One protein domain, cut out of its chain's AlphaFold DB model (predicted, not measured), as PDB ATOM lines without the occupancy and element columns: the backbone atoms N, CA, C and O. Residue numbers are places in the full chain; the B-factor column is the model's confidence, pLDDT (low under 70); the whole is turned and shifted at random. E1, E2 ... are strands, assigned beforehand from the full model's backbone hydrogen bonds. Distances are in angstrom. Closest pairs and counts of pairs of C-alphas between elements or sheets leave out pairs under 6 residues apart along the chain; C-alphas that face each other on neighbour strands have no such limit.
ATOM      1  N   PRO A  17     -20.230 -45.633 -17.705       78.38
ATOM      2  CA  PRO A  17     -21.499 -45.920 -18.363       78.38
ATOM      3  C   PRO A  17     -22.259 -44.620 -18.635       78.38
ATOM      4  O   PRO A  17     -22.491 -43.824 -17.724       78.38
ATOM      5  N   THR A  18     -22.615 -44.407 -19.899       82.81
ATOM      6  CA  THR A  18     -23.234 -43.169 -20.375       82.81
ATOM      7  C   THR A  18     -24.419 -43.513 -21.262       82.81
ATOM      8  O   THR A  18     -24.286 -44.299 -22.198       82.81
ATOM      9  N   ALA A  19     -25.573 -42.911 -20.981       85.00
ATOM     10  CA  ALA A  19     -26.747 -42.978 -21.843       85.00
ATOM     11  C   ALA A  19     -27.053 -41.581 -22.392       85.00
ATOM     12  O   ALA A  19     -27.084 -40.611 -21.637       85.00
ATOM     13  N   MET A  20     -27.286 -41.475 -23.701       83.12
ATOM     14  CA  MET A  20     -27.610 -40.219 -24.378       83.12
ATOM     15  C   MET A  20     -29.013 -40.301 -24.976       83.12
ATOM     16  O   MET A  20     -29.328 -41.225 -25.722       83.12
ATOM     17  N   MET A  21     -29.842 -39.310 -24.667       85.19
ATOM     18  CA  MET A  21     -31.153 -39.107 -25.266       85.19
ATOM     19  C   MET A  21     -31.111 -37.847 -26.127       85.19
ATOM     20  O   MET A  21     -30.686 -36.785 -25.668       85.19
ATOM     21  N   LEU A  22     -31.571 -37.948 -27.374       81.75
ATOM     22  CA  LEU A  22     -31.774 -36.776 -28.219       81.75
ATOM     23  C   LEU A  22     -33.062 -36.086 -27.766       81.75
ATOM     24  O   LEU A  22     -34.155 -36.624 -27.936       81.75
ATOM     25  N   ALA A  23     -32.937 -34.898 -27.185       70.19
ATOM     26  CA  ALA A  23     -34.069 -34.034 -26.882       70.19
ATOM     27  C   ALA A  23     -34.382 -33.226 -28.147       70.19
ATOM     28  O   ALA A  23     -34.088 -32.036 -28.235       70.19
ATOM     29  N   ALA A  24     -34.862 -33.907 -29.187       64.69
ATOM     30  CA  ALA A  24     -34.995 -33.298 -30.502       64.69
ATOM     31  C   ALA A  24     -36.065 -32.190 -30.500       64.69
ATOM     32  O   ALA A  24     -37.252 -32.453 -30.316       64.69
ATOM     33  N   GLY A  25     -35.629 -30.952 -30.750       63.06
ATOM     34  CA  GLY A  25     -36.429 -29.980 -31.496       63.06
ATOM     35  C   GLY A  25     -36.420 -30.325 -32.992       63.06
ATOM     36  O   GLY A  25     -35.736 -31.258 -33.417       63.06
ATOM     37  N   SER A  26     -37.168 -29.589 -33.813       60.84
ATOM     38  CA  SER A  26     -37.127 -29.772 -35.268       60.84
ATOM     39  C   SER A  26     -35.783 -29.302 -35.837       60.84
ATOM     40  O   SER A  26     -35.366 -28.170 -35.602       60.84
ATOM     41  N   LEU A  27     -35.115 -30.169 -36.601       76.94
ATOM     42  CA  LEU A  27     -34.022 -29.779 -37.488       76.94
ATOM     43  C   LEU A  27     -34.617 -29.407 -38.844       76.94
ATOM     44  O   LEU A  27     -35.352 -30.203 -39.425       76.94
ATOM     45  N   GLU A  28     -34.276 -28.230 -39.355       79.00
ATOM     46  CA  GLU A  28     -34.640 -27.822 -40.711       79.00
ATOM     47  C   GLU A  28     -33.434 -27.990 -41.637       79.00
ATOM     48  O   GLU A  28     -32.299 -27.656 -41.282       79.00
ATOM     49  N   GLY A  29     -33.659 -28.565 -42.817       84.62
ATOM     50  CA  GLY A  29     -32.579 -28.937 -43.720       84.62
ATOM     51  C   GLY A  29     -33.042 -29.479 -45.063       84.62
ATOM     52  O   GLY A  29     -34.233 -29.527 -45.361       84.62
ATOM     53  N   GLU A  30     -32.069 -29.918 -45.854       90.62
ATOM     54  CA  GLU A  30     -32.260 -30.519 -47.172       90.62
ATOM     55  C   GLU A  30     -31.714 -31.953 -47.220       90.62
ATOM     56  O   GLU A  30     -30.717 -32.288 -46.570       90.62
ATOM     57  N   THR A  31     -32.352 -32.815 -48.012       93.19
ATOM     58  CA  THR A  31     -31.834 -34.157 -48.311       93.19
ATOM     59  C   THR A  31     -30.702 -34.050 -49.326       93.19
ATOM     60  O   THR A  31     -30.891 -33.540 -50.425       93.19
ATOM     61  N   VAL A  32     -29.529 -34.571 -48.971       94.44
ATOM     62  CA  VAL A  32     -28.328 -34.598 -49.821       94.44
ATOM     63  C   VAL A  32     -28.260 -35.884 -50.642       94.44
ATOM     64  O   VAL A  32     -27.828 -35.872 -51.790       94.44
ATOM     65  N   ASN A  33     -28.664 -37.012 -50.054       92.56
ATOM     66  CA  ASN A  33     -28.661 -38.317 -50.710       92.56
ATOM     67  C   ASN A  33     -29.777 -39.198 -50.134       92.56
ATOM     68  O   ASN A  33     -30.096 -39.083 -48.952       92.56
ATOM     69  N   ALA A  34     -30.365 -40.070 -50.949       94.38
ATOM     70  CA  ALA A  34     -31.387 -41.015 -50.515       94.38
ATOM     71  C   ALA A  34     -31.244 -42.350 -51.257       94.38
ATOM     72  O   ALA A  34     -30.838 -42.389 -52.419       94.38
ATOM     73  N   SER A  35     -31.614 -43.431 -50.578       94.00
ATOM     74  CA  SER A  35     -31.728 -44.787 -51.112       94.00
ATOM     75  C   SER A  35     -33.025 -45.435 -50.614       94.00
ATOM     76  O   SER A  35     -33.768 -44.837 -49.836       94.00
ATOM     77  N   GLU A  36     -33.289 -46.676 -51.023       93.94
ATOM     78  CA  GLU A  36     -34.423 -47.465 -50.518       93.94
ATOM     79  C   GLU A  36     -34.372 -47.687 -48.992       93.94
ATOM     80  O   GLU A  36     -35.403 -47.880 -48.352       93.94
ATOM     81  N   HIS A  37     -33.180 -47.629 -48.389       93.00
ATOM     82  CA  HIS A  37     -32.966 -47.985 -46.983       93.00
ATOM     83  C   HIS A  37     -32.477 -46.832 -46.105       93.00
ATOM     84  O   HIS A  37     -32.232 -47.036 -44.917       93.00
ATOM     85  N   GLY A  38     -32.317 -45.623 -46.644       89.62
ATOM     86  CA  GLY A  38     -31.841 -44.512 -45.830       89.62
ATOM     87  C   GLY A  38     -31.724 -43.185 -46.558       89.62
ATOM     88  O   GLY A  38     -31.857 -43.094 -47.776       89.62
ATOM     89  N   LEU A  39     -31.452 -42.143 -45.776       92.25
ATOM     90  CA  LEU A  39     -31.297 -40.773 -46.246       92.25
ATOM     91  C   LEU A  39     -30.156 -40.068 -45.508       92.25
ATOM     92  O   LEU A  39     -29.957 -40.261 -44.311       92.25
ATOM     93  N   LEU A  40     -29.425 -39.234 -46.241       89.00
ATOM     94  CA  LEU A  40     -28.449 -38.284 -45.728       89.00
ATOM     95  C   LEU A  40     -29.051 -36.889 -45.839       89.00
ATOM     96  O   LEU A  40     -29.380 -36.448 -46.941       89.00
ATOM     97  N   ILE A  41     -29.149 -36.181 -44.718       89.88
ATOM     98  CA  ILE A  41     -29.595 -34.785 -44.682       89.88
ATOM     99  C   ILE A  41     -28.456 -33.851 -44.303       89.88
ATOM    100  O   ILE A  41     -27.593 -34.180 -43.489       89.88
ATOM    101  N   ARG A  42     -28.507 -32.648 -44.861       88.12
ATOM    102  CA  ARG A  42     -27.782 -31.482 -44.383       88.12
ATOM    103  C   ARG A  42     -28.790 -30.585 -43.685       88.12
ATOM    104  O   ARG A  42     -29.632 -29.977 -44.337       88.12
ATOM    105  N   ALA A  43     -28.699 -30.505 -42.367       85.69
ATOM    106  CA  ALA A  43     -29.560 -29.647 -41.566       85.69
ATOM    107  C   ALA A  43     -28.782 -28.489 -40.947       85.69
ATOM    108  O   ALA A  43     -27.593 -28.605 -40.644       85.69
ATOM    109  N   THR A  44     -29.480 -27.378 -40.746       81.00
ATOM    110  CA  THR A  44     -29.026 -26.245 -39.943       81.00
ATOM    111  C   THR A  44     -29.792 -26.231 -38.628       81.00
ATOM    112  O   THR A  44     -31.003 -26.436 -38.608       81.00
ATOM    113  N   GLY A  45     -29.092 -25.994 -37.523       78.94
ATOM    114  CA  GLY A  45     -29.673 -26.017 -36.183       78.94
ATOM    115  C   GLY A  45     -28.808 -26.801 -35.205       78.94
ATOM    116  O   GLY A  45     -27.760 -27.338 -35.564       78.94
ATOM    117  N   THR A  46     -29.238 -26.843 -33.951       82.25
ATOM    118  CA  THR A  46     -28.538 -27.549 -32.875       82.25
ATOM    119  C   THR A  46     -29.391 -28.700 -32.375       82.25
ATOM    120  O   THR A  46     -30.560 -28.510 -32.051       82.25
ATOM    121  N   ILE A  47     -28.797 -29.888 -32.266       87.38
ATOM    122  CA  ILE A  47     -29.455 -31.041 -31.655       87.38
ATOM    123  C   ILE A  47     -29.226 -30.960 -30.151       87.38
ATOM    124  O   ILE A  47     -28.112 -31.204 -29.682       87.38
ATOM    125  N   SER A  48     -30.271 -30.611 -29.405       90.19
ATOM    126  CA  SER A  48     -30.241 -30.671 -27.947       90.19
ATOM    127  C   SER A  48     -30.191 -32.122 -27.480       90.19
ATOM    128  O   SER A  48     -30.868 -33.002 -28.022       90.19
ATOM    129  N   VAL A  49     -29.386 -32.379 -26.458       91.31
ATOM    130  CA  VAL A  49     -29.203 -33.709 -25.881       91.31
ATOM    131  C   VAL A  49     -29.338 -33.663 -24.370       91.31
ATOM    132  O   VAL A  49     -29.025 -32.661 -23.725       91.31
ATOM    133  N   ILE A  50     -29.789 -34.782 -23.818       91.56
ATOM    134  CA  ILE A  50     -29.739 -35.081 -22.393       91.56
ATOM    135  C   ILE A  50     -28.820 -36.285 -22.230       91.56
ATOM    136  O   ILE A  50     -29.038 -37.330 -22.846       91.56
ATOM    137  N   VAL A  51     -27.789 -36.148 -21.407       91.62
ATOM    138  CA  VAL A  51     -26.818 -37.206 -21.133       91.62
ATOM    139  C   VAL A  51     -26.902 -37.582 -19.671       91.62
ATOM    140  O   VAL A  51     -26.759 -36.734 -18.795       91.62
ATOM    141  N   LYS A  52     -27.090 -38.869 -19.403       90.69
ATOM    142  CA  LYS A  52     -26.998 -39.434 -18.062       90.69
ATOM    143  C   LYS A  52     -25.634 -40.079 -17.895       90.69
ATOM    144  O   LYS A  52     -25.299 -41.016 -18.623       90.69
ATOM    145  N   ILE A  53     -24.862 -39.556 -16.951       89.19
ATOM    146  CA  ILE A  53     -23.548 -40.070 -16.568       89.19
ATOM    147  C   ILE A  53     -23.650 -40.435 -15.089       89.19
ATOM    148  O   ILE A  53     -23.799 -39.550 -14.243       89.19
ATOM    149  N   LYS A  54     -23.580 -41.736 -14.775       86.25
ATOM    150  CA  LYS A  54     -23.902 -42.264 -13.433       86.25
ATOM    151  C   LYS A  54     -25.294 -41.776 -12.975       86.25
ATOM    152  O   LYS A  54     -26.265 -41.976 -13.699       86.25
ATOM    153  N   ASP A  55     -25.370 -41.103 -11.826       83.94
ATOM    154  CA  ASP A  55     -26.603 -40.587 -11.216       83.94
ATOM    155  C   ASP A  55     -26.873 -39.107 -11.547       83.94
ATOM    156  O   ASP A  55     -27.780 -38.500 -10.979       83.94
ATOM    157  N   LYS A  56     -26.082 -38.503 -12.447       88.31
ATOM    158  CA  LYS A  56     -26.230 -37.102 -12.863       88.31
ATOM    159  C   LYS A  56     -26.746 -36.997 -14.294       88.31
ATOM    160  O   LYS A  56     -26.358 -37.763 -15.177       88.31
ATOM    161  N   GLU A  57     -27.600 -36.006 -14.516       92.06
ATOM    162  CA  GLU A  57     -28.140 -35.655 -15.825       92.06
ATOM    163  C   GLU A  57     -27.562 -34.310 -16.274       92.06
ATOM    164  O   GLU A  57     -27.581 -33.341 -15.519       92.06
ATOM    165  N   TYR A  58     -27.060 -34.263 -17.505       92.50
ATOM    166  CA  TYR A  58     -26.487 -33.078 -18.130       92.50
ATOM    167  C   TYR A  58     -27.252 -32.740 -19.401       92.50
ATOM    168  O   TYR A  58     -27.565 -33.622 -20.204       92.50
ATOM    169  N   ARG A  59     -27.521 -31.451 -19.609       92.44
ATOM    170  CA  ARG A  59     -28.061 -30.930 -20.867       92.44
ATOM    171  C   ARG A  59     -26.942 -30.347 -21.713       92.44
ATOM    172  O   ARG A  59     -25.919 -29.910 -21.186       92.44
ATOM    173  N   GLY A  60     -27.116 -30.390 -23.024       92.25
ATOM    174  CA  GLY A  60     -26.140 -29.835 -23.946       92.25
ATOM    175  C   GLY A  60     -26.558 -29.965 -25.398       92.25
ATOM    176  O   GLY A  60     -27.726 -30.187 -25.721       92.25
ATOM    177  N   ARG A  61     -25.578 -29.845 -26.291       92.00
ATOM    178  CA  ARG A  61     -25.760 -29.869 -27.744       92.00
ATOM    179  C   ARG A  61     -24.805 -30.867 -28.380       92.00
ATOM    180  O   ARG A  61     -23.627 -30.910 -28.029       92.00
ATOM    181  N   LEU A  62     -25.287 -31.644 -29.345       91.00
ATOM    182  CA  LEU A  62     -24.422 -32.473 -30.181       91.00
ATOM    183  C   LEU A  62     -23.626 -31.579 -31.139       91.00
ATOM    184  O   LEU A  62     -24.202 -30.854 -31.948       91.00
ATOM    185  N   VAL A  63     -22.299 -31.658 -31.058       90.25
ATOM    186  CA  VAL A  63     -21.362 -30.887 -31.890       90.25
ATOM    187  C   VAL A  63     -20.872 -31.710 -33.076       90.25
ATOM    188  O   VAL A  63     -20.712 -31.185 -34.176       90.25
ATOM    189  N   ARG A  64     -20.585 -32.999 -32.856       89.12
ATOM    190  CA  ARG A  64     -20.020 -33.884 -33.883       89.12
ATOM    191  C   ARG A  64     -20.345 -35.346 -33.601       89.12
ATOM    192  O   ARG A  64     -20.287 -35.758 -32.449       89.12
ATOM    193  N   ALA A  65     -20.597 -36.120 -34.654       89.69
ATOM    194  CA  ALA A  65     -20.602 -37.580 -34.630       89.69
ATOM    195  C   ALA A  65     -19.503 -38.095 -35.576       89.69
ATOM    196  O   ALA A  65     -19.362 -37.579 -36.684       89.69
ATOM    197  N   GLU A  66     -18.704 -39.062 -35.133       92.50
ATOM    198  CA  GLU A  66     -17.560 -39.597 -35.879       92.50
ATOM    199  C   GLU A  66     -17.575 -41.132 -35.827       92.50
ATOM    200  O   GLU A  66     -17.401 -41.696 -34.742       92.50
ATOM    201  N   PRO A  67     -17.838 -41.819 -36.955       89.50
ATOM    202  CA  PRO A  67     -17.895 -43.274 -36.983       89.50
ATOM    203  C   PRO A  67     -16.509 -43.877 -36.752       89.50
ATOM    204  O   PRO A  67     -15.494 -43.338 -37.196       89.50
ATOM    205  N   MET A  68     -16.477 -45.022 -36.080       91.12
ATOM    206  CA  MET A  68     -15.264 -45.775 -35.795       91.12
ATOM    207  C   MET A  68     -15.185 -47.064 -36.614       91.12
ATOM    208  O   MET A  68     -16.191 -47.599 -37.078       91.12
ATOM    209  N   VAL A  69     -13.962 -47.581 -36.770       85.88
ATOM    210  CA  VAL A  69     -13.681 -48.814 -37.527       85.88
ATOM    211  C   VAL A  69     -14.308 -50.050 -36.871       85.88
ATOM    212  O   VAL A  69     -14.654 -51.004 -37.559       85.88
ATOM    213  N   ASP A  70     -14.492 -50.029 -35.553       89.06
ATOM    214  CA  ASP A  70     -15.088 -51.113 -34.766       89.06
ATOM    215  C   ASP A  70     -16.631 -51.120 -34.788       89.06
ATOM    216  O   ASP A  70     -17.258 -51.909 -34.084       89.06
ATOM    217  N   GLY A  71     -17.253 -50.255 -35.598       86.81
ATOM    218  CA  GLY A  71     -18.707 -50.092 -35.657       86.81
ATOM    219  C   GLY A  71     -19.274 -49.167 -34.575       86.81
ATOM    220  O   GLY A  71     -20.481 -48.927 -34.556       86.81
ATOM    221  N   GLY A  72     -18.428 -48.617 -33.697       88.38
ATOM    222  CA  GLY A  72     -18.797 -47.565 -32.757       88.38
ATOM    223  C   GLY A  72     -18.966 -46.197 -33.425       88.38
ATOM    224  O   GLY A  72     -18.718 -45.994 -34.614       88.38
ATOM    225  N   THR A  73     -19.400 -45.204 -32.653       91.19
ATOM    226  CA  THR A  73     -19.428 -43.798 -33.080       91.19
ATOM    227  C   THR A  73     -19.111 -42.915 -31.884       91.19
ATOM    228  O   THR A  73     -19.772 -43.009 -30.850       91.19
ATOM    229  N   TYR A  74     -18.114 -42.043 -32.019       91.25
ATOM    230  CA  TYR A  74     -17.849 -41.007 -31.029       91.25
ATOM    231  C   TYR A  74     -18.804 -39.836 -31.226       91.25
ATOM    232  O   TYR A  74     -18.904 -39.281 -32.319       91.25
ATOM    233  N   TYR A  75     -19.449 -39.410 -30.143       91.19
ATOM    234  CA  TYR A  75     -20.284 -38.213 -30.113       91.19
ATOM    235  C   TYR A  75     -19.609 -37.150 -29.244       91.19
ATOM    236  O   TYR A  75     -19.336 -37.376 -28.067       91.19
ATOM    237  N   ALA A  76     -19.317 -35.989 -29.825       92.25
ATOM    238  CA  ALA A  76     -18.792 -34.835 -29.108       92.25
ATOM    239  C   ALA A  76     -19.942 -33.900 -28.737       92.25
ATOM    240  O   ALA A  76     -20.701 -33.481 -29.614       92.25
ATOM    241  N   LEU A  77     -20.040 -33.564 -27.454       92.56
ATOM    242  CA  LEU A  77     -21.119 -32.760 -26.892       92.56
ATOM    243  C   LEU A  77     -20.560 -31.476 -26.277       92.56
ATOM    244  O   LEU A  77     -19.464 -31.485 -25.716       92.56
ATOM    245  N   ASP A  78     -21.322 -30.395 -26.383       92.56
ATOM    246  CA  ASP A  78     -21.108 -29.138 -25.665       92.56
ATOM    247  C   ASP A  78     -22.149 -29.056 -24.549       92.56
ATOM    248  O   ASP A  78     -23.346 -29.022 -24.837       92.56
TER     249      ASP A  78
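Overview. This is residues 17 to 78 of the 85 residues of the protein "PilZ domain-containing protein" of Planctomycetes bacterium (UniProt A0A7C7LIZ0). A strongly twisted sheet of four strands makes one lobe, and the two-stranded hairpin E2 and E3 makes a second, separate lobe; the whole is open. The 62 printed residues hold six named strands, E1 to E6, and no named helix: all strand. The large sheet runs E1, E4, E5, E6, antiparallel. The whole is loose, radius of gyration of the C-alphas 13.7 A, spanning 40 by 30 by 18 A.

Along the chain. Find C-alpha 18 at (-23.234, -43.169, -20.375), where E1, residues 18 to 22, begins. Next come E2, 28 to 35, 20.1 A long, E3, 38 to 44, and E4, 47 to 53. E5, 56 to 67, is 26.3 A long and bends by 84 degrees at residue 61; E6, 73 to 78, ends at (-21.108, -29.138, -25.665).

Arrangement. E4, E5 and E6 form a meander, each the antiparallel neighbour of the one before: look for N 49 and O 60, 2.8 A, and N 63 and O 76, 2.8 A. Edge strand E1 is the antiparallel neighbour of E4, with N 21 and O 50 within hydrogen-bond range at 2.8 A. Hairpin E2 and E3 has N 30 and O 42, 2.9 A; E3 and E4 are apart.

Size, cuts and confidence. The C-alphas of Glu 36 and Asp 55, the two farthest apart, are 40.7 A apart. The printed part has no cut; its links are tight. Residues 24 to 26 have pLDDT under 70.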